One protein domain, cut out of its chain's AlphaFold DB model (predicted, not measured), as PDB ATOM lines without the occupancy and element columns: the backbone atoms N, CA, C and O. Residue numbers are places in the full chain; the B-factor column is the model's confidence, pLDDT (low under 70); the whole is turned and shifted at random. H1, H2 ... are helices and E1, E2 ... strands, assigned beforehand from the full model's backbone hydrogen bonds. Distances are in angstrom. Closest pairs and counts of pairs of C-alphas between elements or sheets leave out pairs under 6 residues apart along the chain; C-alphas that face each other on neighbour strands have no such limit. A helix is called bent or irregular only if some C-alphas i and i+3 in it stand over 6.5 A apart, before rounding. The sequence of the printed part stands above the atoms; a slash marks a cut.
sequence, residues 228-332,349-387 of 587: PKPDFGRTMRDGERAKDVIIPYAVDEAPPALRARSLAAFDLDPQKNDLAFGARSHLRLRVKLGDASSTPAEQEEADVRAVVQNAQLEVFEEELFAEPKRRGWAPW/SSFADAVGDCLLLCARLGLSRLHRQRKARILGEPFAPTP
ATOM      1  N   PRO A 228      64.021 123.549  58.248       92.12
ATOM      2  CA  PRO A 228      65.323 123.625  57.593       92.12
ATOM      3  C   PRO A 228      66.412 123.949  58.622       92.12
ATOM      4  O   PRO A 228      66.233 124.844  59.452       92.12
ATOM      5  N   LYS A 229      67.538 123.231  58.578       89.19
ATOM      6  CA  LYS A 229      68.678 123.507  59.457       89.19
ATOM      7  C   LYS A 229      69.200 124.916  59.145       89.19
ATOM      8  O   LYS A 229      69.507 125.197  57.986       89.19
ATOM      9  N   PRO A 230      69.284 125.820  60.133       82.44
ATOM     10  CA  PRO A 230      69.904 127.114  59.911       82.44
ATOM     11  C   PRO A 230      71.410 126.920  59.694       82.44
ATOM     12  O   PRO A 230      72.105 126.373  60.551       82.44
ATOM     13  N   ASP A 231      71.924 127.382  58.555       80.06
ATOM     14  CA  ASP A 231      73.360 127.388  58.279       80.06
ATOM     15  C   ASP A 231      74.024 128.516  59.077       80.06
ATOM     16  O   ASP A 231      74.128 129.654  58.625       80.06
ATOM     17  N   PHE A 232      74.494 128.215  60.290       71.31
ATOM     18  CA  PHE A 232      75.095 129.219  61.183       71.31
ATOM     19  C   PHE A 232      76.371 129.878  60.621       71.31
ATOM     20  O   PHE A 232      76.775 130.932  61.104       71.31
ATOM     21  N   GLY A 233      76.998 129.283  59.599       74.00
ATOM     22  CA  GLY A 233      78.229 129.785  58.978       74.00
ATOM     23  C   GLY A 233      78.043 130.591  57.688       74.00
ATOM     24  O   GLY A 233      79.008 131.183  57.208       74.00
ATOM     25  N   ARG A 234      76.842 130.621  57.093       75.12
ATOM     26  CA  ARG A 234      76.585 131.362  55.849       75.12
ATOM     27  C   ARG A 234      75.267 132.105  55.963       75.12
ATOM     28  O   ARG A 234      74.226 131.502  56.192       75.12
ATOM     29  N   THR A 235      75.299 133.420  55.763       70.62
ATOM     30  CA  THR A 235      74.076 134.181  55.519       70.62
ATOM     31  C   THR A 235      73.458 133.654  54.229       70.62
ATOM     32  O   THR A 235      73.956 133.938  53.139       70.62
ATOM     33  N   MET A 236      72.417 132.830  54.361       66.44
ATOM     34  CA  MET A 236      71.665 132.333  53.213       66.44
ATOM     35  C   MET A 236      71.219 133.514  52.363       66.44
ATOM     36  O   MET A 236      70.652 134.482  52.878       66.44
ATOM     37  N   ARG A 237      71.495 133.447  51.063       80.69
ATOM     38  CA  ARG A 237      70.945 134.416  50.117       80.69
ATOM     39  C   ARG A 237      69.469 134.101  49.894       80.69
ATOM     40  O   ARG A 237      69.071 132.938  49.926       80.69
ATOM     41  N   ASP A 238      68.662 135.129  49.636       78.81
ATOM     42  CA  ASP A 238      67.248 134.949  49.300       78.81
ATOM     43  C   ASP A 238      67.099 133.941  48.144       78.81
ATOM     44  O   ASP A 238      67.585 134.167  47.035       78.81
ATOM     45  N   GLY A 239      66.439 132.811  48.418       79.38
ATOM     46  CA  GLY A 239      66.209 131.727  47.457       79.38
ATOM     47  C   GLY A 239      67.111 130.497  47.613       79.38
ATOM     48  O   GLY A 239      66.820 129.470  46.995       79.38
ATOM     49  N   GLU A 240      68.150 130.546  48.451       76.75
ATOM     50  CA  GLU A 240      68.925 129.353  48.808       76.75
ATOM     51  C   GLU A 240      68.091 128.435  49.716       76.75
ATOM     52  O   GLU A 240      67.458 128.871  50.679       76.75
ATOM     53  N   ARG A 241      68.029 127.145  49.369       70.62
ATOM     54  CA  ARG A 241      67.342 126.124  50.167       70.62
ATOM     55  C   ARG A 241      68.354 125.484  51.111       70.62
ATOM     56  O   ARG A 241      69.448 125.139  50.670       70.62
ATOM     57  N   ALA A 242      67.969 125.293  52.372       73.12
ATOM     58  CA  ALA A 242      68.775 124.536  53.325       73.12
ATOM     59  C   ALA A 242      69.080 123.145  52.772       73.12
ATOM     60  O   ALA A 242      68.191 122.485  52.226       73.12
ATOM     61  N   LYS A 243      70.337 122.723  52.915       81.06
ATOM     62  CA  LYS A 243      70.780 121.381  52.521       81.06
ATOM     63  C   LYS A 243      70.278 120.315  53.490       81.06
ATOM     64  O   LYS A 243      69.917 119.228  53.062       81.06
ATOM     65  N   ASP A 244      70.173 120.694  54.759       87.94
ATOM     66  CA  ASP A 244      69.817 119.802  55.850       87.94
ATOM     67  C   ASP A 244      68.501 120.208  56.509       87.94
ATOM     68  O   ASP A 244      68.007 121.340  56.415       87.94
ATOM     69  N   VAL A 245      67.967 119.259  57.262       93.69
ATOM     70  CA  VAL A 245      66.705 119.365  57.970       93.69
ATOM     71  C   VAL A 245      66.916 118.980  59.432       93.69
ATOM     72  O   VAL A 245      67.621 118.020  59.734       93.69
ATOM     73  N   ILE A 246      66.284 119.724  60.338       95.44
ATOM     74  CA  ILE A 246      66.228 119.435  61.771       95.44
ATOM     75  C   ILE A 246      64.794 119.130  62.200       95.44
ATOM     76  O   ILE A 246      63.824 119.728  61.723       95.44
ATOM     77  N   ILE A 247      64.668 118.204  63.143       96.75
ATOM     78  CA  ILE A 247      63.401 117.782  63.732       96.75
ATOM     79  C   ILE A 247      63.436 118.158  65.216       96.75
ATOM     80  O   ILE A 247      64.101 117.480  66.008       96.75
ATOM     81  N   PRO A 248      62.765 119.247  65.634       97.19
ATOM     82  CA  PRO A 248      62.570 119.516  67.050       97.19
ATOM     83  C   PRO A 248      61.658 118.440  67.641       97.19
ATOM     84  O   PRO A 248      60.536 118.239  67.177       97.19
ATOM     85  N   TYR A 249      62.142 117.748  68.671       97.00
ATOM     86  CA  TYR A 249      61.385 116.675  69.323       97.00
ATOM     87  C   TYR A 249      60.918 117.033  70.742       97.00
ATOM     88  O   TYR A 249      60.085 116.330  71.313       97.00
ATOM     89  N   ALA A 250      61.375 118.160  71.303       96.50
ATOM     90  CA  ALA A 250      60.776 118.731  72.510       96.50
ATOM     91  C   ALA A 250      59.370 119.291  72.245       96.50
ATOM     92  O   ALA A 250      59.043 119.725  71.144       96.50
ATOM     93  N   VAL A 251      58.557 119.336  73.300       95.00
ATOM     94  CA  VAL A 251      57.258 120.020  73.297       95.00
ATOM     95  C   VAL A 251      57.474 121.537  73.173       95.00
ATOM     96  O   VAL A 251      58.382 122.084  73.798       95.00
ATOM     97  N   ASP A 252      56.637 122.239  72.406       93.50
ATOM     98  CA  ASP A 252      56.788 123.685  72.158       93.50
ATOM     99  C   ASP A 252      56.777 124.521  73.445       93.50
ATOM    100  O   ASP A 252      57.467 125.537  73.552       93.50
ATOM    101  N   GLU A 253      56.017 124.074  74.443       95.25
ATOM    102  CA  GLU A 253      55.896 124.718  75.748       95.25
ATOM    103  C   GLU A 253      56.966 124.277  76.762       95.25
ATOM    104  O   GLU A 253      56.892 124.634  77.949       95.25
ATOM    105  N   ALA A 254      57.946 123.482  76.327       95.00
ATOM    106  CA  ALA A 254      59.111 123.134  77.123       95.00
ATOM    107  C   ALA A 254      60.031 124.361  77.332       95.00
ATOM    108  O   ALA A 254      60.027 125.318  76.544       95.00
ATOM    109  N   PRO A 255      60.851 124.370  78.397       94.50
ATOM    110  CA  PRO A 255      61.790 125.446  78.687       94.50
ATOM    111  C   PRO A 255      62.716 125.719  77.494       94.50
ATOM    112  O   PRO A 255      63.162 124.767  76.854       94.50
ATOM    113  N   PRO A 256      63.088 126.982  77.213       94.25
ATOM    114  CA  PRO A 256      63.922 127.315  76.054       94.25
ATOM    115  C   PRO A 256      65.246 126.542  75.997       94.25
ATOM    116  O   PRO A 256      65.613 126.049  74.938       94.25
ATOM    117  N   ALA A 257      65.915 126.365  77.141       94.75
ATOM    118  CA  ALA A 257      67.153 125.588  77.227       94.75
ATOM    119  C   ALA A 257      66.954 124.108  76.855       94.75
ATOM    120  O   ALA A 257      67.833 123.507  76.248       94.75
ATOM    121  N   LEU A 258      65.791 123.532  77.187       95.25
ATOM    122  CA  LEU A 258      65.445 122.161  76.818       95.25
ATOM    123  C   LEU A 258      65.174 122.060  75.317       95.25
ATOM    124  O   LEU A 258      65.746 121.216  74.643       95.25
ATOM    125  N   ARG A 259      64.374 122.982  74.773       95.50
ATOM    126  CA  ARG A 259      64.061 123.011  73.338       95.50
ATOM    127  C   ARG A 259      65.301 123.186  72.466       95.50
ATOM    128  O   ARG A 259      65.406 122.524  71.444       95.50
ATOM    129  N   ALA A 260      66.240 124.034  72.884       93.88
ATOM    130  CA  ALA A 260      67.464 124.302  72.130       93.88
ATOM    131  C   ALA A 260      68.363 123.063  71.968       93.88
ATOM    132  O   ALA A 260      69.032 122.938  70.947       93.88
ATOM    133  N   ARG A 261      68.369 122.146  72.946       94.94
ATOM    134  CA  ARG A 261      69.144 120.895  72.871       94.94
ATOM    135  C   ARG A 261      68.369 119.738  72.240       94.94
ATOM    136  O   ARG A 261      68.971 118.819  71.697       94.94
ATOM    137  N   SER A 262      67.041 119.768  72.291       96.44
ATOM    138  CA  SER A 262      66.180 118.690  71.797       96.44
ATOM    139  C   SER A 262      65.898 118.800  70.296       96.44
ATOM    140  O   SER A 262      64.744 118.895  69.865       96.44
ATOM    141  N   LEU A 263      66.975 118.781  69.511       96.44
ATOM    142  CA  LEU A 263      66.964 118.769  68.051       96.44
ATOM    143  C   LEU A 263      67.554 117.447  67.551       96.44
ATOM    144  O   LEU A 263      68.607 117.019  68.024       96.44
ATOM    145  N   ALA A 264      66.860 116.799  66.621       96.56
ATOM    146  CA  ALA A 264      67.378 115.656  65.881       96.56
ATOM    147  C   ALA A 264      67.749 116.105  64.465       96.56
ATOM    148  O   ALA A 264      67.091 116.980  63.896       96.56
ATOM    149  N   ALA A 265      68.798 115.518  63.909       95.06
ATOM    150  CA  ALA A 265      69.209 115.724  62.527       95.06
ATOM    151  C   ALA A 265      69.390 114.359  61.869       95.06
ATOM    152  O   ALA A 265      69.687 113.382  62.555       95.06
ATOM    153  N   PHE A 266      69.196 114.292  60.557       92.81
ATOM    154  CA  PHE A 266      69.556 113.084  59.833       92.81
ATOM    155  C   PHE A 266      71.072 112.996  59.701       92.81
ATOM    156  O   PHE A 266      71.721 114.020  59.466       92.81
ATOM    157  N   ASP A 267      71.611 111.793  59.868       89.44
ATOM    158  CA  ASP A 267      72.984 111.519  59.460       89.44
ATOM    159  C   ASP A 267      72.977 111.197  57.960       89.44
ATOM    160  O   ASP A 267      72.087 110.496  57.477       89.44
ATOM    161  N   LEU A 268      73.910 111.780  57.207       83.12
ATOM    162  CA  LEU A 268      74.033 111.533  55.767       83.12
ATOM    163  C   LEU A 268      74.954 110.342  55.477       83.12
ATOM    164  O   LEU A 268      75.053 109.929  54.322       83.12
ATOM    165  N   ASP A 269      75.616 109.797  56.501       85.81
ATOM    166  CA  ASP A 269      76.402 108.577  56.365       85.81
ATOM    167  C   ASP A 269      75.482 107.379  56.068       85.81
ATOM    168  O   ASP A 269      74.682 107.003  56.928       85.81
ATOM    169  N   PRO A 270      75.634 106.697  54.914       81.31
ATOM    170  CA  PRO A 270      74.790 105.556  54.536       81.31
ATOM    171  C   PRO A 270      74.940 104.350  55.479       81.31
ATOM    172  O   PRO A 270      74.151 103.412  55.420       81.31
ATOM    173  N   GLN A 271      75.974 104.347  56.327       84.69
ATOM    174  CA  GLN A 271      76.271 103.272  57.275       84.69
ATOM    175  C   GLN A 271      75.660 103.486  58.665       84.69
ATOM    176  O   GLN A 271      75.608 102.544  59.458       84.69
ATOM    177  N   LYS A 272      75.240 104.711  58.999       85.81
ATOM    178  CA  LYS A 272      74.703 105.051  60.320       85.81
ATOM    179  C   LYS A 272      73.180 105.069  60.285       85.81
ATOM    180  O   LYS A 272      72.564 105.186  59.233       85.81
ATOM    181  N   ASN A 273      72.568 104.942  61.460       77.94
ATOM    182  CA  ASN A 273      71.120 105.067  61.595       77.94
ATOM    183  C   ASN A 273      70.648 106.430  61.070       77.94
ATOM    184  O   ASN A 273      71.281 107.446  61.353       77.94
ATOM    185  N   ASP A 274      69.480 106.448  60.422       85.19
ATOM    186  CA  ASP A 274      68.906 107.632  59.776       85.19
ATOM    187  C   ASP A 274      68.888 108.897  60.656       85.19
ATOM    188  O   ASP A 274      68.993 109.993  60.123       85.19
ATOM    189  N   LEU A 275      68.744 108.795  61.989       93.50
ATOM    190  CA  LEU A 275      68.678 109.961  62.884       93.50
ATOM    191  C   LEU A 275      69.751 109.984  63.972       93.50
ATOM    192  O   LEU A 275      69.824 109.103  64.829       93.50
ATOM    193  N   ALA A 276      70.461 111.108  64.028       93.88
ATOM    194  CA  ALA A 276      71.362 111.481  65.104       93.88
ATOM    195  C   ALA A 276      70.670 112.419  66.111       93.88
ATOM    196  O   ALA A 276      70.070 113.442  65.758       93.88
ATOM    197  N   PHE A 277      70.800 112.098  67.402       95.12
ATOM    198  CA  PHE A 277      70.266 112.893  68.509       95.12
ATOM    199  C   PHE A 277      71.409 113.442  69.369       95.12
ATOM    200  O   PHE A 277      71.830 112.805  70.330       95.12
ATOM    201  N   GLY A 278      71.895 114.646  69.057       91.25
ATOM    202  CA  GLY A 278      73.116 115.188  69.675       91.25
ATOM    203  C   GLY A 278      73.067 115.411  71.196       91.25
ATOM    204  O   GLY A 278      74.113 115.514  71.822       91.25
ATOM    205  N   ALA A 279      71.879 115.484  71.806       91.38
ATOM    206  CA  ALA A 279      71.720 115.711  73.249       91.38
ATOM    207  C   ALA A 279      70.736 114.734  73.917       91.38
ATOM    208  O   ALA A 279      70.060 115.096  74.885       91.38
ATOM    209  N   ARG A 280      70.604 113.514  73.383       91.25
ATOM    210  CA  ARG A 280      69.746 112.485  73.981       91.25
ATOM    211  C   ARG A 280      70.362 112.001  75.291       91.25
ATOM    212  O   ARG A 280      71.524 111.617  75.330       91.25
ATOM    213  N   SER A 281      69.585 112.028  76.370       86.81
ATOM    214  CA  SER A 281      70.057 111.589  77.687       86.81
ATOM    215  C   SER A 281      69.906 110.083  77.900       86.81
ATOM    216  O   SER A 281      70.561 109.539  78.780       86.81
ATOM    217  N   HIS A 282      69.035 109.410  77.134       87.88
ATOM    218  CA  HIS A 282      68.659 108.003  77.334       87.88
ATOM    219  C   HIS A 282      68.118 107.697  78.744       87.88
ATOM    220  O   HIS A 282      67.981 106.537  79.136       87.88
ATOM    221  N   LEU A 283      67.770 108.736  79.511       84.12
ATOM    222  CA  LEU A 283      67.250 108.608  80.861       84.12
ATOM    223  C   LEU A 283      65.732 108.470  80.818       84.12
ATOM    224  O   LEU A 283      65.036 109.283  80.211       84.12
ATOM    225  N   ARG A 284      65.223 107.455  81.521       84.75
ATOM    226  CA  ARG A 284      63.790 107.252  81.727       84.75
ATOM    227  C   ARG A 284      63.426 107.385  83.196       84.75
ATOM    228  O   ARG A 284      64.091 106.829  84.074       84.75
ATOM    229  N   LEU A 285      62.346 108.103  83.474       84.00
ATOM    230  CA  LEU A 285      61.804 108.228  84.816       84.00
ATOM    231  C   LEU A 285      61.106 106.923  85.207       84.00
ATOM    232  O   LEU A 285      60.160 106.485  84.556       84.00
ATOM    233  N   ARG A 286      61.548 106.332  86.319       82.88
ATOM    234  CA  ARG A 286      60.922 105.159  86.936       82.88
ATOM    235  C   ARG A 286      60.376 105.519  88.305       82.88
ATOM    236  O   ARG A 286      61.010 106.258  89.058       82.88
ATOM    237  N   VAL A 287      59.216 104.966  88.639       81.00
ATOM    238  CA  VAL A 287      58.630 105.080  89.975       81.00
ATOM    239  C   VAL A 287      58.837 103.747  90.681       81.00
ATOM    240  O   VAL A 287      58.377 102.711  90.205       81.00
ATOM    241  N   LYS A 288      59.553 103.777  91.809       78.81
ATOM    242  CA  LYS A 288      59.715 102.619  92.693       78.81
ATOM    243  C   LYS A 288      58.827 102.796  93.919       78.81
ATOM    244  O   LYS A 288      58.952 103.798  94.625       78.81
ATOM    245  N   LEU A 289      57.936 101.838  94.157       74.00
ATOM    246  CA  LEU A 289      57.050 101.807  95.319       74.00
ATOM    247  C   LEU A 289      57.329 100.519  96.100       74.00
ATOM    248  O   LEU A 289      56.862  99.446  95.726       74.00
ATOM    249  N   GLY A 290      58.119 100.627  97.170       78.19
ATOM    250  CA  GLY A 290      58.680  99.449  97.842       78.19
ATOM    251  C   GLY A 290      59.685  98.732  96.936       78.19
ATOM    252  O   GLY A 290      60.496  99.400  96.292       78.19
ATOM    253  N   ASP A 291      59.587  97.406  96.863       72.38
ATOM    254  CA  ASP A 291      60.429  96.560  96.000       72.38
ATOM    255  C   ASP A 291      59.940  96.501  94.545       72.38
ATOM    256  O   ASP A 291      60.616  95.964  93.667       72.38
ATOM    257  N   ALA A 292      58.771  97.076  94.264       62.50
ATOM    258  CA  ALA A 292      58.210  97.118  92.926       62.50
ATOM    259  C   ALA A 292      58.728  98.317  92.133       62.50
ATOM    260  O   ALA A 292      58.862  99.431  92.654       62.50
ATOM    261  N   SER A 293      58.989  98.094  90.847       65.00
ATOM    262  CA  SER A 293      59.522  99.092  89.924       65.00
ATOM    263  C   SER A 293      58.711  99.068  88.639       65.00
ATOM    264  O   SER A 293      58.553  98.011  88.039       65.00
ATOM    265  N   SER A 294      58.282 100.239  88.168       65.44
ATOM    266  CA  SER A 294      57.692 100.384  86.832       65.44
ATOM    267  C   SER A 294      58.680  99.933  85.746       65.44
ATOM    268  O   SER A 294      59.854 100.336  85.787       65.44
ATOM    269  N   THR A 295      58.213  99.160  84.764       62.03
ATOM    270  CA  THR A 295      58.995  98.729  83.599       62.03
ATOM    271  C   THR A 295      58.664  99.601  82.384       62.03
ATOM    272  O   THR A 295      57.496  99.763  82.029       62.03
ATOM    273  N   PRO A 296      59.657 100.216  81.719       65.06
ATOM    274  CA  PRO A 296      59.416 100.811  80.415       65.06
ATOM    275  C   PRO A 296      59.185  99.689  79.397       65.06
ATOM    276  O   PRO A 296      59.911  98.697  79.396       65.06
ATOM    277  N   ALA A 297      58.189  99.851  78.529       67.62
ATOM    278  CA  ALA A 297      58.021  98.962  77.390       67.62
ATOM    279  C   ALA A 297      59.239  99.106  76.464       67.62
ATOM    280  O   ALA A 297      59.518 100.208  75.984       67.62
ATOM    281  N   GLU A 298      59.966  98.013  76.230       69.06
ATOM    282  CA  GLU A 298      60.951  97.946  75.152       69.06
ATOM    283  C   GLU A 298      60.190  98.070  73.834       69.06
ATOM    284  O   GLU A 298      59.322  97.260  73.512       69.06
ATOM    285  N   GLN A 299      60.456  99.150  73.112       68.75
ATOM    286  CA  GLN A 299      59.835  99.408  71.827       68.75
ATOM    287  C   GLN A 299      60.889  99.137  70.760       68.75
ATOM    288  O   GLN A 299      61.948  99.760  70.789       68.75
ATOM    289  N   GLU A 300      60.613  98.195  69.856       77.00
ATOM    290  CA  GLU A 300      61.501  97.898  68.729       77.00
ATOM    291  C   GLU A 300      61.770  99.182  67.926       77.00
ATOM    292  O   GLU A 300      60.843  99.861  67.477       77.00
ATOM    293  N   GLU A 301      63.050  99.530  67.765       74.88
ATOM    294  CA  GLU A 301      63.520 100.786  67.156       74.88
ATOM    295  C   GLU A 301      63.406 100.813  65.618       74.88
ATOM    296  O   GLU A 301      63.981 101.681  64.970       74.88
ATOM    297  N   ALA A 302      62.654  99.893  65.007       79.69
ATOM    298  CA  ALA A 302      62.614  99.733  63.551       79.69
ATOM    299  C   ALA A 302      61.925 100.894  62.804       79.69
ATOM    300  O   ALA A 302      62.172 101.092  61.618       79.69
ATOM    301  N   ASP A 303      61.053 101.659  63.470       90.44
ATOM    302  CA  ASP A 303      60.360 102.805  62.872       90.44
ATOM    303  C   ASP A 303      61.001 104.120  63.339       90.44
ATOM    304  O   ASP A 303      60.961 104.453  64.526       90.44
ATOM    305  N   VAL A 304      61.517 104.911  62.391       92.81
ATOM    306  CA  VAL A 304      62.031 106.278  62.597       92.81
ATOM    307  C   VAL A 304      61.093 107.112  63.475       92.81
ATOM    308  O   VAL A 304      61.529 107.849  64.363       92.81
ATOM    309  N   ARG A 305      59.778 106.964  63.294       92.62
ATOM    310  CA  ARG A 305      58.796 107.661  64.123       92.62
ATOM    311  C   ARG A 305      58.826 107.201  65.576       92.62
ATOM    312  O   ARG A 305      58.715 108.046  66.465       92.62
ATOM    313  N   ALA A 306      58.924 105.898  65.824       91.94
ATOM    314  CA  ALA A 306      59.013 105.353  67.173       91.94
ATOM    315  C   ALA A 306      60.278 105.863  67.876       91.94
ATOM    316  O   ALA A 306      60.208 106.254  69.040       91.94
ATOM    317  N   VAL A 307      61.396 105.973  67.150       93.25
ATOM    318  CA  VAL A 307      62.649 106.540  67.672       93.25
ATOM    319  C   VAL A 307      62.465 108.004  68.095       93.25
ATOM    320  O   VAL A 307      62.792 108.360  69.229       93.25
ATOM    321  N   VAL A 308      61.866 108.853  67.248       95.19
ATOM    322  CA  VAL A 308      61.607 110.267  67.594       95.19
ATOM    323  C   VAL A 308      60.595 110.395  68.745       95.19
ATOM    324  O   VAL A 308      60.780 111.221  69.639       95.19
ATOM    325  N   GLN A 309      59.551 109.557  68.785       94.06
ATOM    326  CA  GLN A 309      58.599 109.505  69.905       94.06
ATOM    327  C   GLN A 309      59.284 109.120  71.219       94.06
ATOM    328  O   GLN A 309      59.005 109.713  72.263       94.06
ATOM    329  N   ASN A 310      60.203 108.160  71.171       92.38
ATOM    330  CA  ASN A 310      60.983 107.749  72.326       92.38
ATOM    331  C   ASN A 310      61.901 108.866  72.819       92.38
ATOM    332  O   ASN A 310      61.885 109.168  74.012       92.38
ATOM    333  N   ALA A 311      62.609 109.541  71.915       94.88
ATOM    334  CA  ALA A 311      63.424 110.704  72.257       94.88
ATOM    335  C   ALA A 311      62.581 111.848  72.858       94.88
ATOM    336  O   ALA A 311      62.980 112.475  73.841       94.88
ATOM    337  N   GLN A 312      61.378 112.095  72.325       95.50
ATOM    338  CA  GLN A 312      60.439 113.068  72.891       95.50
ATOM    339  C   GLN A 312      60.013 112.698  74.314       95.50
ATOM    340  O   GLN A 312      59.978 113.568  75.185       95.50
ATOM    341  N   LEU A 313      59.698 111.427  74.572       93.19
ATOM    342  CA  LEU A 313      59.321 110.969  75.908       93.19
ATOM    343  C   LEU A 313      60.476 111.088  76.914       93.19
ATOM    344  O   LEU A 313      60.226 111.456  78.058       93.19
ATOM    345  N   GLU A 314      61.720 110.835  76.504       92.75
ATOM    346  CA  GLU A 314      62.909 111.032  77.354       92.75
ATOM    347  C   GLU A 314      63.063 112.496  77.770       92.75
ATOM    348  O   GLU A 314      63.199 112.805  78.952       92.75
ATOM    349  N   VAL A 315      62.955 113.419  76.813       95.38
ATOM    350  CA  VAL A 315      63.007 114.864  77.083       95.38
ATOM    351  C   VAL A 315      61.860 115.316  77.978       95.38
ATOM    352  O   VAL A 315      62.049 116.134  78.880       95.38
ATOM    353  N   PHE A 316      60.668 114.769  77.752       95.38
ATOM    354  CA  PHE A 316      59.499 115.046  78.573       95.38
ATOM    355  C   PHE A 316      59.695 114.580  80.025       95.38
ATOM    356  O   PHE A 316      59.332 115.280  80.970       95.38
ATOM    357  N   GLU A 317      60.298 113.411  80.226       93.56
ATOM    358  CA  GLU A 317      60.610 112.871  81.550       93.56
ATOM    359  C   GLU A 317      61.751 113.619  82.243       93.56
ATOM    360  O   GLU A 317      61.687 113.855  83.452       93.56
ATOM    361  N   GLU A 318      62.754 114.061  81.489       93.00
ATOM    362  CA  GLU A 318      63.814 114.923  82.004       93.00
ATOM    363  C   GLU A 318      63.241 116.259  82.507       93.00
ATOM    364  O   GLU A 318      63.615 116.748  83.578       93.00
ATOM    365  N   GLU A 319      62.274 116.832  81.785       95.06
ATOM    366  CA  GLU A 319      61.550 118.011  82.254       95.06
ATOM    367  C   GLU A 319      60.729 117.722  83.511       95.06
ATOM    368  O   GLU A 319      60.777 118.500  84.468       95.06
ATOM    369  N   LEU A 320      59.999 116.603  83.525       92.75
ATOM    370  CA  LEU A 320      59.203 116.178  84.674       92.75
ATOM    371  C   LEU A 320      60.072 116.048  85.931       92.75
ATOM    372  O   LEU A 320      59.636 116.422  87.019       92.75
ATOM    373  N   PHE A 321      61.307 115.573  85.779       90.38
ATOM    374  CA  PHE A 321      62.287 115.495  86.857       90.38
ATOM    375  C   PHE A 321      62.833 116.874  87.273       90.38
ATOM    376  O   PHE A 321      63.038 117.139  88.461       90.38
ATOM    377  N   ALA A 322      63.046 117.783  86.319       91.50
ATOM    378  CA  ALA A 322      63.571 119.121  86.583       91.50
ATOM    379  C   ALA A 322      62.544 120.078  87.224       91.50
ATOM    380  O   ALA A 322      62.925 120.971  87.989       91.50
ATOM    381  N   GLU A 323      61.250 119.921  86.935       91.44
ATOM    382  CA  GLU A 323      60.196 120.849  87.372       91.44
ATOM    383  C   GLU A 323      60.047 120.979  88.900       91.44
ATOM    384  O   GLU A 323      60.086 122.108  89.404       91.44
ATOM    385  N   PRO A 324      59.941 119.887  89.686       85.31
ATOM    386  CA  PRO A 324      59.878 119.977  91.145       85.31
ATOM    387  C   PRO A 324      61.097 120.692  91.740       85.31
ATOM    388  O   PRO A 324      60.964 121.485  92.676       85.31
ATOM    389  N   LYS A 325      62.286 120.475  91.159       86.31
ATOM    390  CA  LYS A 325      63.527 121.135  91.584       86.31
ATOM    391  C   LYS A 325      63.459 122.646  91.356       86.31
ATOM    392  O   LYS A 325      63.812 123.405  92.255       86.31
ATOM    393  N   ARG A 326      62.953 123.093  90.200       87.81
ATOM    394  CA  ARG A 326      62.780 124.527  89.892       87.81
ATOM    395  C   ARG A 326      61.796 125.228  90.820       87.81
ATOM    396  O   ARG A 326      61.976 126.404  91.110       87.81
ATOM    397  N   ARG A 327      60.770 124.518  91.293       84.88
ATOM    398  CA  ARG A 327      59.759 125.064  92.210       84.88
ATOM    399  C   ARG A 327      60.159 125.014  93.686       84.88
ATOM    400  O   ARG A 327      59.351 125.366  94.538       84.88
ATOM    401  N   GLY A 328      61.379 124.574  94.002       83.88
ATOM    402  CA  GLY A 328      61.854 124.479  95.385       83.88
ATOM    403  C   GLY A 328      61.228 123.328  96.176       83.88
ATOM    404  O   GLY A 328      61.311 123.302  97.397       83.88
ATOM    405  N   TRP A 329      60.628 122.344  95.502       75.62
ATOM    406  CA  TRP A 329      59.996 121.179  96.139       75.62
ATOM    407  C   TRP A 329      60.991 120.069  96.484       75.62
ATOM    408  O   TRP A 329      60.612 118.950  96.829       75.62
ATOM    409  N   ALA A 330      62.281 120.397  96.418       59.91
ATOM    410  CA  ALA A 330      63.382 119.512  96.740       59.91
ATOM    411  C   ALA A 330      63.239 118.776  98.089       59.91
ATOM    412  O   ALA A 330      63.536 117.582  98.080       59.91
ATOM    413  N   PRO A 331      62.742 119.379  99.200       61.12
ATOM    414  CA  PRO A 331      62.808 118.745 100.520       61.12
ATOM    415  C   PRO A 331      62.137 117.371 100.601       61.12
ATOM    416  O   PRO A 331      62.649 116.490 101.286       61.12
ATOM    417  N   TRP A 332      61.030 117.158  99.881       56.72
ATOM    418  CA  TRP A 332      60.285 115.890  99.904       56.72
ATOM    419  C   TRP A 332      60.851 114.835  98.947       56.72
ATOM    420  O   TRP A 332      60.513 113.664  99.053       56.72
ATOM    421  N   SER A 349      57.263  91.949  87.210       44.28
ATOM    422  CA  SER A 349      55.939  91.448  86.807       44.28
ATOM    423  C   SER A 349      54.911  91.451  87.955       44.28
ATOM    424  O   SER A 349      54.118  90.515  88.082       44.28
ATOM    425  N   SER A 350      54.948  92.438  88.851       52.94
ATOM    426  CA  SER A 350      54.148  92.461  90.085       52.94
ATOM    427  C   SER A 350      52.962  93.437  90.029       52.94
ATOM    428  O   SER A 350      52.991  94.452  89.347       52.94
ATOM    429  N   PHE A 351      51.900  93.191  90.807       51.62
ATOM    430  CA  PHE A 351      50.734  94.092  90.915       51.62
ATOM    431  C   PHE A 351      51.085  95.512  91.406       51.62
ATOM    432  O   PHE A 351      50.373  96.477  91.119       51.62
ATOM    433  N   ALA A 352      52.190  95.662  92.137       60.84
ATOM    434  CA  ALA A 352      52.675  96.966  92.564       60.84
ATOM    435  C   ALA A 352      53.217  97.813  91.389       60.84
ATOM    436  O   ALA A 352      53.273  99.041  91.501       60.84
ATOM    437  N   ASP A 353      53.458  97.194  90.231       66.25
ATOM    438  CA  ASP A 353      53.866  97.867  88.998       66.25
ATOM    439  C   ASP A 353      52.714  98.731  88.451       66.25
ATOM    440  O   ASP A 353      52.929  99.884  88.086       66.25
ATOM    441  N   ALA A 354      51.459  98.269  88.550       78.00
ATOM    442  CA  ALA A 354      50.293  99.024  88.075       78.00
ATOM    443  C   ALA A 354      50.081 100.345  88.833       78.00
ATOM    444  O   ALA A 354      49.642 101.339  88.251       78.00
ATOM    445  N   VAL A 355      50.389 100.384  90.136       76.50
ATOM    446  CA  VAL A 355      50.313 101.620  90.934       76.50
ATOM    447  C   VAL A 355      51.445 102.567  90.544       76.50
ATOM    448  O   VAL A 355      51.191 103.758  90.367       76.50
ATOM    449  N   GLY A 356      52.667 102.048  90.381       79.31
ATOM    450  CA  GLY A 356      53.817 102.818  89.906       79.31
ATOM    451  C   GLY A 356      53.561 103.452  88.537       79.31
ATOM    452  O   GLY A 356      53.753 104.659  88.374       79.31
ATOM    453  N   ASP A 357      53.019 102.677  87.599       81.75
ATOM    454  CA  ASP A 357      52.640 103.143  86.265       81.75
ATOM    455  C   ASP A 357      51.543 104.204  86.330       81.75
ATOM    456  O   ASP A 357      51.637 105.242  85.673       81.75
ATOM    457  N   CYS A 358      50.524 104.003  87.171       82.62
ATOM    458  CA  CYS A 358      49.474 104.999  87.374       82.62
ATOM    459  C   CYS A 358      50.055 106.318  87.903       82.62
ATOM    460  O   CYS A 358      49.716 107.384  87.389       82.62
ATOM    461  N   LEU A 359      50.960 106.266  88.887       84.75
ATOM    462  CA  LEU A 359      51.629 107.452  89.430       84.75
ATOM    463  C   LEU A 359      52.469 108.165  88.365       84.75
ATOM    464  O   LEU A 359      52.388 109.390  88.246       84.75
ATOM    465  N   LEU A 360      53.225 107.415  87.560       87.12
ATOM    466  CA  LEU A 360      54.017 107.960  86.459       87.12
ATOM    467  C   LEU A 360      53.124 108.627  85.405       87.12
ATOM    468  O   LEU A 360      53.374 109.766  85.010       87.12
ATOM    469  N   LEU A 361      52.044 107.965  84.986       88.31
ATOM    470  CA  LEU A 361      51.070 108.518  84.040       88.31
ATOM    471  C   LEU A 361      50.396 109.780  84.586       88.31
ATOM    472  O   LEU A 361      50.212 110.748  83.848       88.31
ATOM    473  N   CYS A 362      50.075 109.811  85.879       87.31
ATOM    474  CA  CYS A 362      49.527 110.993  86.535       87.31
ATOM    475  C   CYS A 362      50.533 112.150  86.569       87.31
ATOM    476  O   CYS A 362      50.157 113.290  86.299       87.31
ATOM    477  N   ALA A 363      51.809 111.870  86.839       90.06
ATOM    478  CA  ALA A 363      52.873 112.870  86.812       90.06
ATOM    479  C   ALA A 363      53.057 113.443  85.397       90.06
ATOM    480  O   ALA A 363      53.098 114.663  85.215       90.06
ATOM    481  N   ARG A 364      53.058 112.573  84.377       92.00
ATOM    482  CA  ARG A 364      53.094 112.975  82.963       92.00
ATOM    483  C   ARG A 364      51.877 113.818  82.572       92.00
ATOM    484  O   ARG A 364      52.005 114.823  81.874       92.00
ATOM    485  N   LEU A 365      50.690 113.453  83.052       91.31
ATOM    486  CA  LEU A 365      49.476 114.235  82.836       91.31
ATOM    487  C   LEU A 365      49.571 115.614  83.507       91.31
ATOM    488  O   LEU A 365      49.187 116.613  82.899       91.31
ATOM    489  N   GLY A 366      50.130 115.688  84.718       90.69
ATOM    490  CA  GLY A 366      50.387 116.943  85.424       90.69
ATOM    491  C   GLY A 366      51.328 117.872  84.651       90.69
ATOM    492  O   GLY A 366      51.011 119.049  84.470       90.69
ATOM    493  N   LEU A 367      52.428 117.345  84.101       93.19
ATOM    494  CA  LEU A 367      53.326 118.120  83.235       93.19
ATOM    495  C   LEU A 367      52.638 118.562  81.935       93.19
ATOM    496  O   LEU A 367      52.754 119.717  81.530       93.19
ATOM    497  N   SER A 368      51.833 117.690  81.323       92.94
ATOM    498  CA  SER A 368      51.046 118.041  80.131       92.94
ATOM    499  C   SER A 368      50.100 119.218  80.389       92.94
ATOM    500  O   SER A 368      49.898 120.064  79.517       92.94
ATOM    501  N   ARG A 369      49.527 119.319  81.594       90.19
ATOM    502  CA  ARG A 369      48.727 120.493  81.972       90.19
ATOM    503  C   ARG A 369      49.566 121.722  82.192       90.19
ATOM    504  O   ARG A 369      49.168 122.784  81.727       90.19
ATOM    505  N   LEU A 370      50.725 121.578  82.823       92.25
ATOM    506  CA  LEU A 370      51.650 122.689  82.955       92.25
ATOM    507  C   LEU A 370      52.022 123.271  81.583       92.25
ATOM    508  O   LEU A 370      52.045 124.490  81.427       92.25
ATOM    509  N   HIS A 371      52.226 122.431  80.566       93.44
ATOM    510  CA  HIS A 371      52.427 122.893  79.191       93.44
ATOM    511  C   HIS A 371      51.216 123.647  78.642       93.44
ATOM    512  O   HIS A 371      51.369 124.777  78.182       93.44
ATOM    513  N   ARG A 372      49.998 123.096  78.761       91.94
ATOM    514  CA  ARG A 372      48.769 123.807  78.349       91.94
ATOM    515  C   ARG A 372      48.637 125.170  79.029       91.94
ATOM    516  O   ARG A 372      48.245 126.140  78.392       91.94
ATOM    517  N   GLN A 373      49.012 125.256  80.299       90.62
ATOM    518  CA  GLN A 373      48.972 126.491  81.075       90.62
ATOM    519  C   GLN A 373      50.039 127.494  80.625       90.62
ATOM    520  O   GLN A 373      49.761 128.685  80.508       90.62
ATOM    521  N   ARG A 374      51.255 127.034  80.313       92.56
ATOM    522  CA  ARG A 374      52.287 127.882  79.697       92.56
ATOM    523  C   ARG A 374      51.835 128.404  78.335       92.56
ATOM    524  O   ARG A 374      52.071 129.572  78.044       92.56
ATOM    525  N   LYS A 375      51.140 127.583  77.546       93.38
ATOM    526  CA  LYS A 375      50.528 128.008  76.283       93.38
ATOM    527  C   LYS A 375      49.478 129.094  76.496       93.38
ATOM    528  O   LYS A 375      49.556 130.139  75.863       93.38
ATOM    529  N   ALA A 376      48.545 128.878  77.420       92.44
ATOM    530  CA  ALA A 376      47.520 129.858  77.781       92.44
ATOM    531  C   ALA A 376      48.137 131.187  78.252       92.44
ATOM    532  O   ALA A 376      47.693 132.262  77.856       92.44
ATOM    533  N   ARG A 377      49.246 131.124  79.002       91.94
ATOM    534  CA  ARG A 377      50.011 132.310  79.409       91.94
ATOM    535  C   ARG A 377      50.582 133.082  78.217       91.94
ATOM    536  O   ARG A 377      50.564 134.306  78.244       91.94
ATOM    537  N   ILE A 378      51.079 132.399  77.183       91.44
ATOM    538  CA  ILE A 378      51.555 133.054  75.948       91.44
ATOM    539  C   ILE A 378      50.398 133.781  75.245       91.44
ATOM    540  O   ILE A 378      50.608 134.836  74.655       91.44
ATOM    541  N   LEU A 379      49.175 133.259  75.364       94.81
ATOM    542  CA  LEU A 379      47.953 133.884  74.851       94.81
ATOM    543  C   LEU A 379      47.398 135.000  75.761       94.81
ATOM    544  O   LEU A 379      46.401 135.625  75.409       94.81
ATOM    545  N   GLY A 380      48.042 135.284  76.899       93.69
ATOM    546  CA  GLY A 380      47.664 136.364  77.816       93.69
ATOM    547  C   GLY A 380      46.607 135.999  78.865       93.69
ATOM    548  O   GLY A 380      46.103 136.896  79.540       93.69
ATOM    549  N   GLU A 381      46.266 134.721  79.043       92.69
ATOM    550  CA  GLU A 381      45.294 134.309  80.062       92.69
ATOM    551  C   GLU A 381      45.914 134.330  81.480       92.69
ATOM    552  O   GLU A 381      47.031 133.829  81.680       92.69
ATOM    553  N   PRO A 382      45.224 134.902  82.491       86.88
ATOM    554  CA  PRO A 382      45.697 134.896  83.874       86.88
ATOM    555  C   PRO A 382      45.742 133.465  84.423       86.88
ATOM    556  O   PRO A 382      44.823 132.678  84.216       86.88
ATOM    557  N   PHE A 383      46.819 133.119  85.137       82.38
ATOM    558  CA  PHE A 383      47.096 131.731  85.504       82.38
ATOM    559  C   PHE A 383      47.679 131.569  86.917       82.38
ATOM    560  O   PHE A 383      48.661 132.227  87.272       82.38
ATOM    561  N   ALA A 384      47.116 130.626  87.683       83.00
ATOM    562  CA  ALA A 384      47.612 130.197  88.990       83.00
ATOM    563  C   ALA A 384      48.465 128.918  88.858       83.00
ATOM    564  O   ALA A 384      47.981 127.930  88.315       83.00
ATOM    565  N   PRO A 385      49.717 128.892  89.346       78.69
ATOM    566  CA  PRO A 385      50.644 127.786  89.121       78.69
ATOM    567  C   PRO A 385      50.156 126.461  89.719       78.69
ATOM    568  O   PRO A 385      50.370 126.193  90.898       78.69
ATOM    569  N   THR A 386      49.613 125.582  88.876       81.12
ATOM    570  CA  THR A 386      49.263 124.212  89.257       81.12
ATOM    571  C   THR A 386      50.510 123.425  89.678       81.12
ATOM    572  O   THR A 386      51.515 123.406  88.949       81.12
ATOM    573  N   PRO A 387      50.490 122.793  90.855       86.81
ATOM    574  CA  PRO A 387      51.503 121.841  91.271       86.81
ATOM    575  C   PRO A 387      51.407 120.490  90.540       86.81
ATOM    576  O   PRO A 387      50.390 119.815  90.615       86.81
TER     577      PRO A 387
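AT A GLANCE: This is residues 228 to 332 and 349 to 387 of the 587 residues of the protein "Mediator of RNA polymerase II transcription subunit 17" of Saitozyma podzolica (UniProt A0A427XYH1). Two long helices, H2 and H3, cross about perpendicular, and a small three-stranded sheet is grazed by residues 304 to 312 of H2, away from the crossing. The short helix H1 is near H2, residues 278 to 303 make a long loop that goes out and folds back, and residues 232 to 240 stick out. The printed part has 144 residues, with three named helices and three named strands in the order E1 H1 E2 E3 H2 H3; the sheet runs E1 E2 E3, all antiparallel. The class is mostly helix, though under half of the residues are in named elements. The whole is loose and flat, with a radius of gyration of the C-alphas of 18.7 A and spans of 58 by 45 by 22 A.

IN THESE COORDINATES: Residues 228 to 244 hold no named element. E1 is residues 245 to 248, with C-alpha 245 at (66.705, 119.365, 57.970). H1 is residues 256 to 261, E2 is residues 263 to 266 and E3 is residues 275 to 277. H2 is residues 304 to 326, 32.8 A long, beginning at C-alpha 304 at (62.031, 106.278, 62.597). H2 is irregular, but only just: C-alphas 321 and 324 are 6.7 A apart. H3 is residues 351 to 378, 41.7 A long, ending at C-alpha 378 at (51.555, 133.054, 75.948).

HOW THE PARTS SIT: E1 and E2 are antiparallel neighbours at 147 degrees, with N 247 and O 264 within hydrogen-bond range at 2.8 A. E2 and E3 form a hairpin at 150 degrees, with N 276 and O 265 within hydrogen-bond range at 2.8 A. H1 is only just not on the sheet, with 4 pairs of C-alphas within 10 A. H2 is on the sheet but only grazes it with residues 304 to 312. H1 and H2 are close but not clearly touching, at a steep tilt of 38 degrees, opposite ways; their closest C-alphas are those of Leu 258 and Val 315, 7.7 A apart. H2 touches H3 with residues 317 to 320 alone, about perpendicular at 81 degrees; their closest C-alphas, those of Leu 320 and Leu 367, are 6.4 A apart. H1 and H3 are apart. O i to N i+4 pairs within hydrogen-bond range are 1 of 2 in H1, 17 of 19 in H2 and 23 of 24 in H3.

THE WHOLE: The two C-alphas farthest apart, those of Asp 238 and Asp 291, are 60.8 A apart. Residues 232 to 240 stand free. The link from E3 to H2 is long, with 26 residues; in it residues 288 to 289 pair with residues 292 to 293, antiparallel. Residues 333 to 348 are not printed, and C-alphas 332 and 349 are 28.1 A apart across this cut. The mean pLDDT of the printed part is 84.8; it is under 70 at residue 236 and residues 292 to 299, 330 to 332 and 349 to 353.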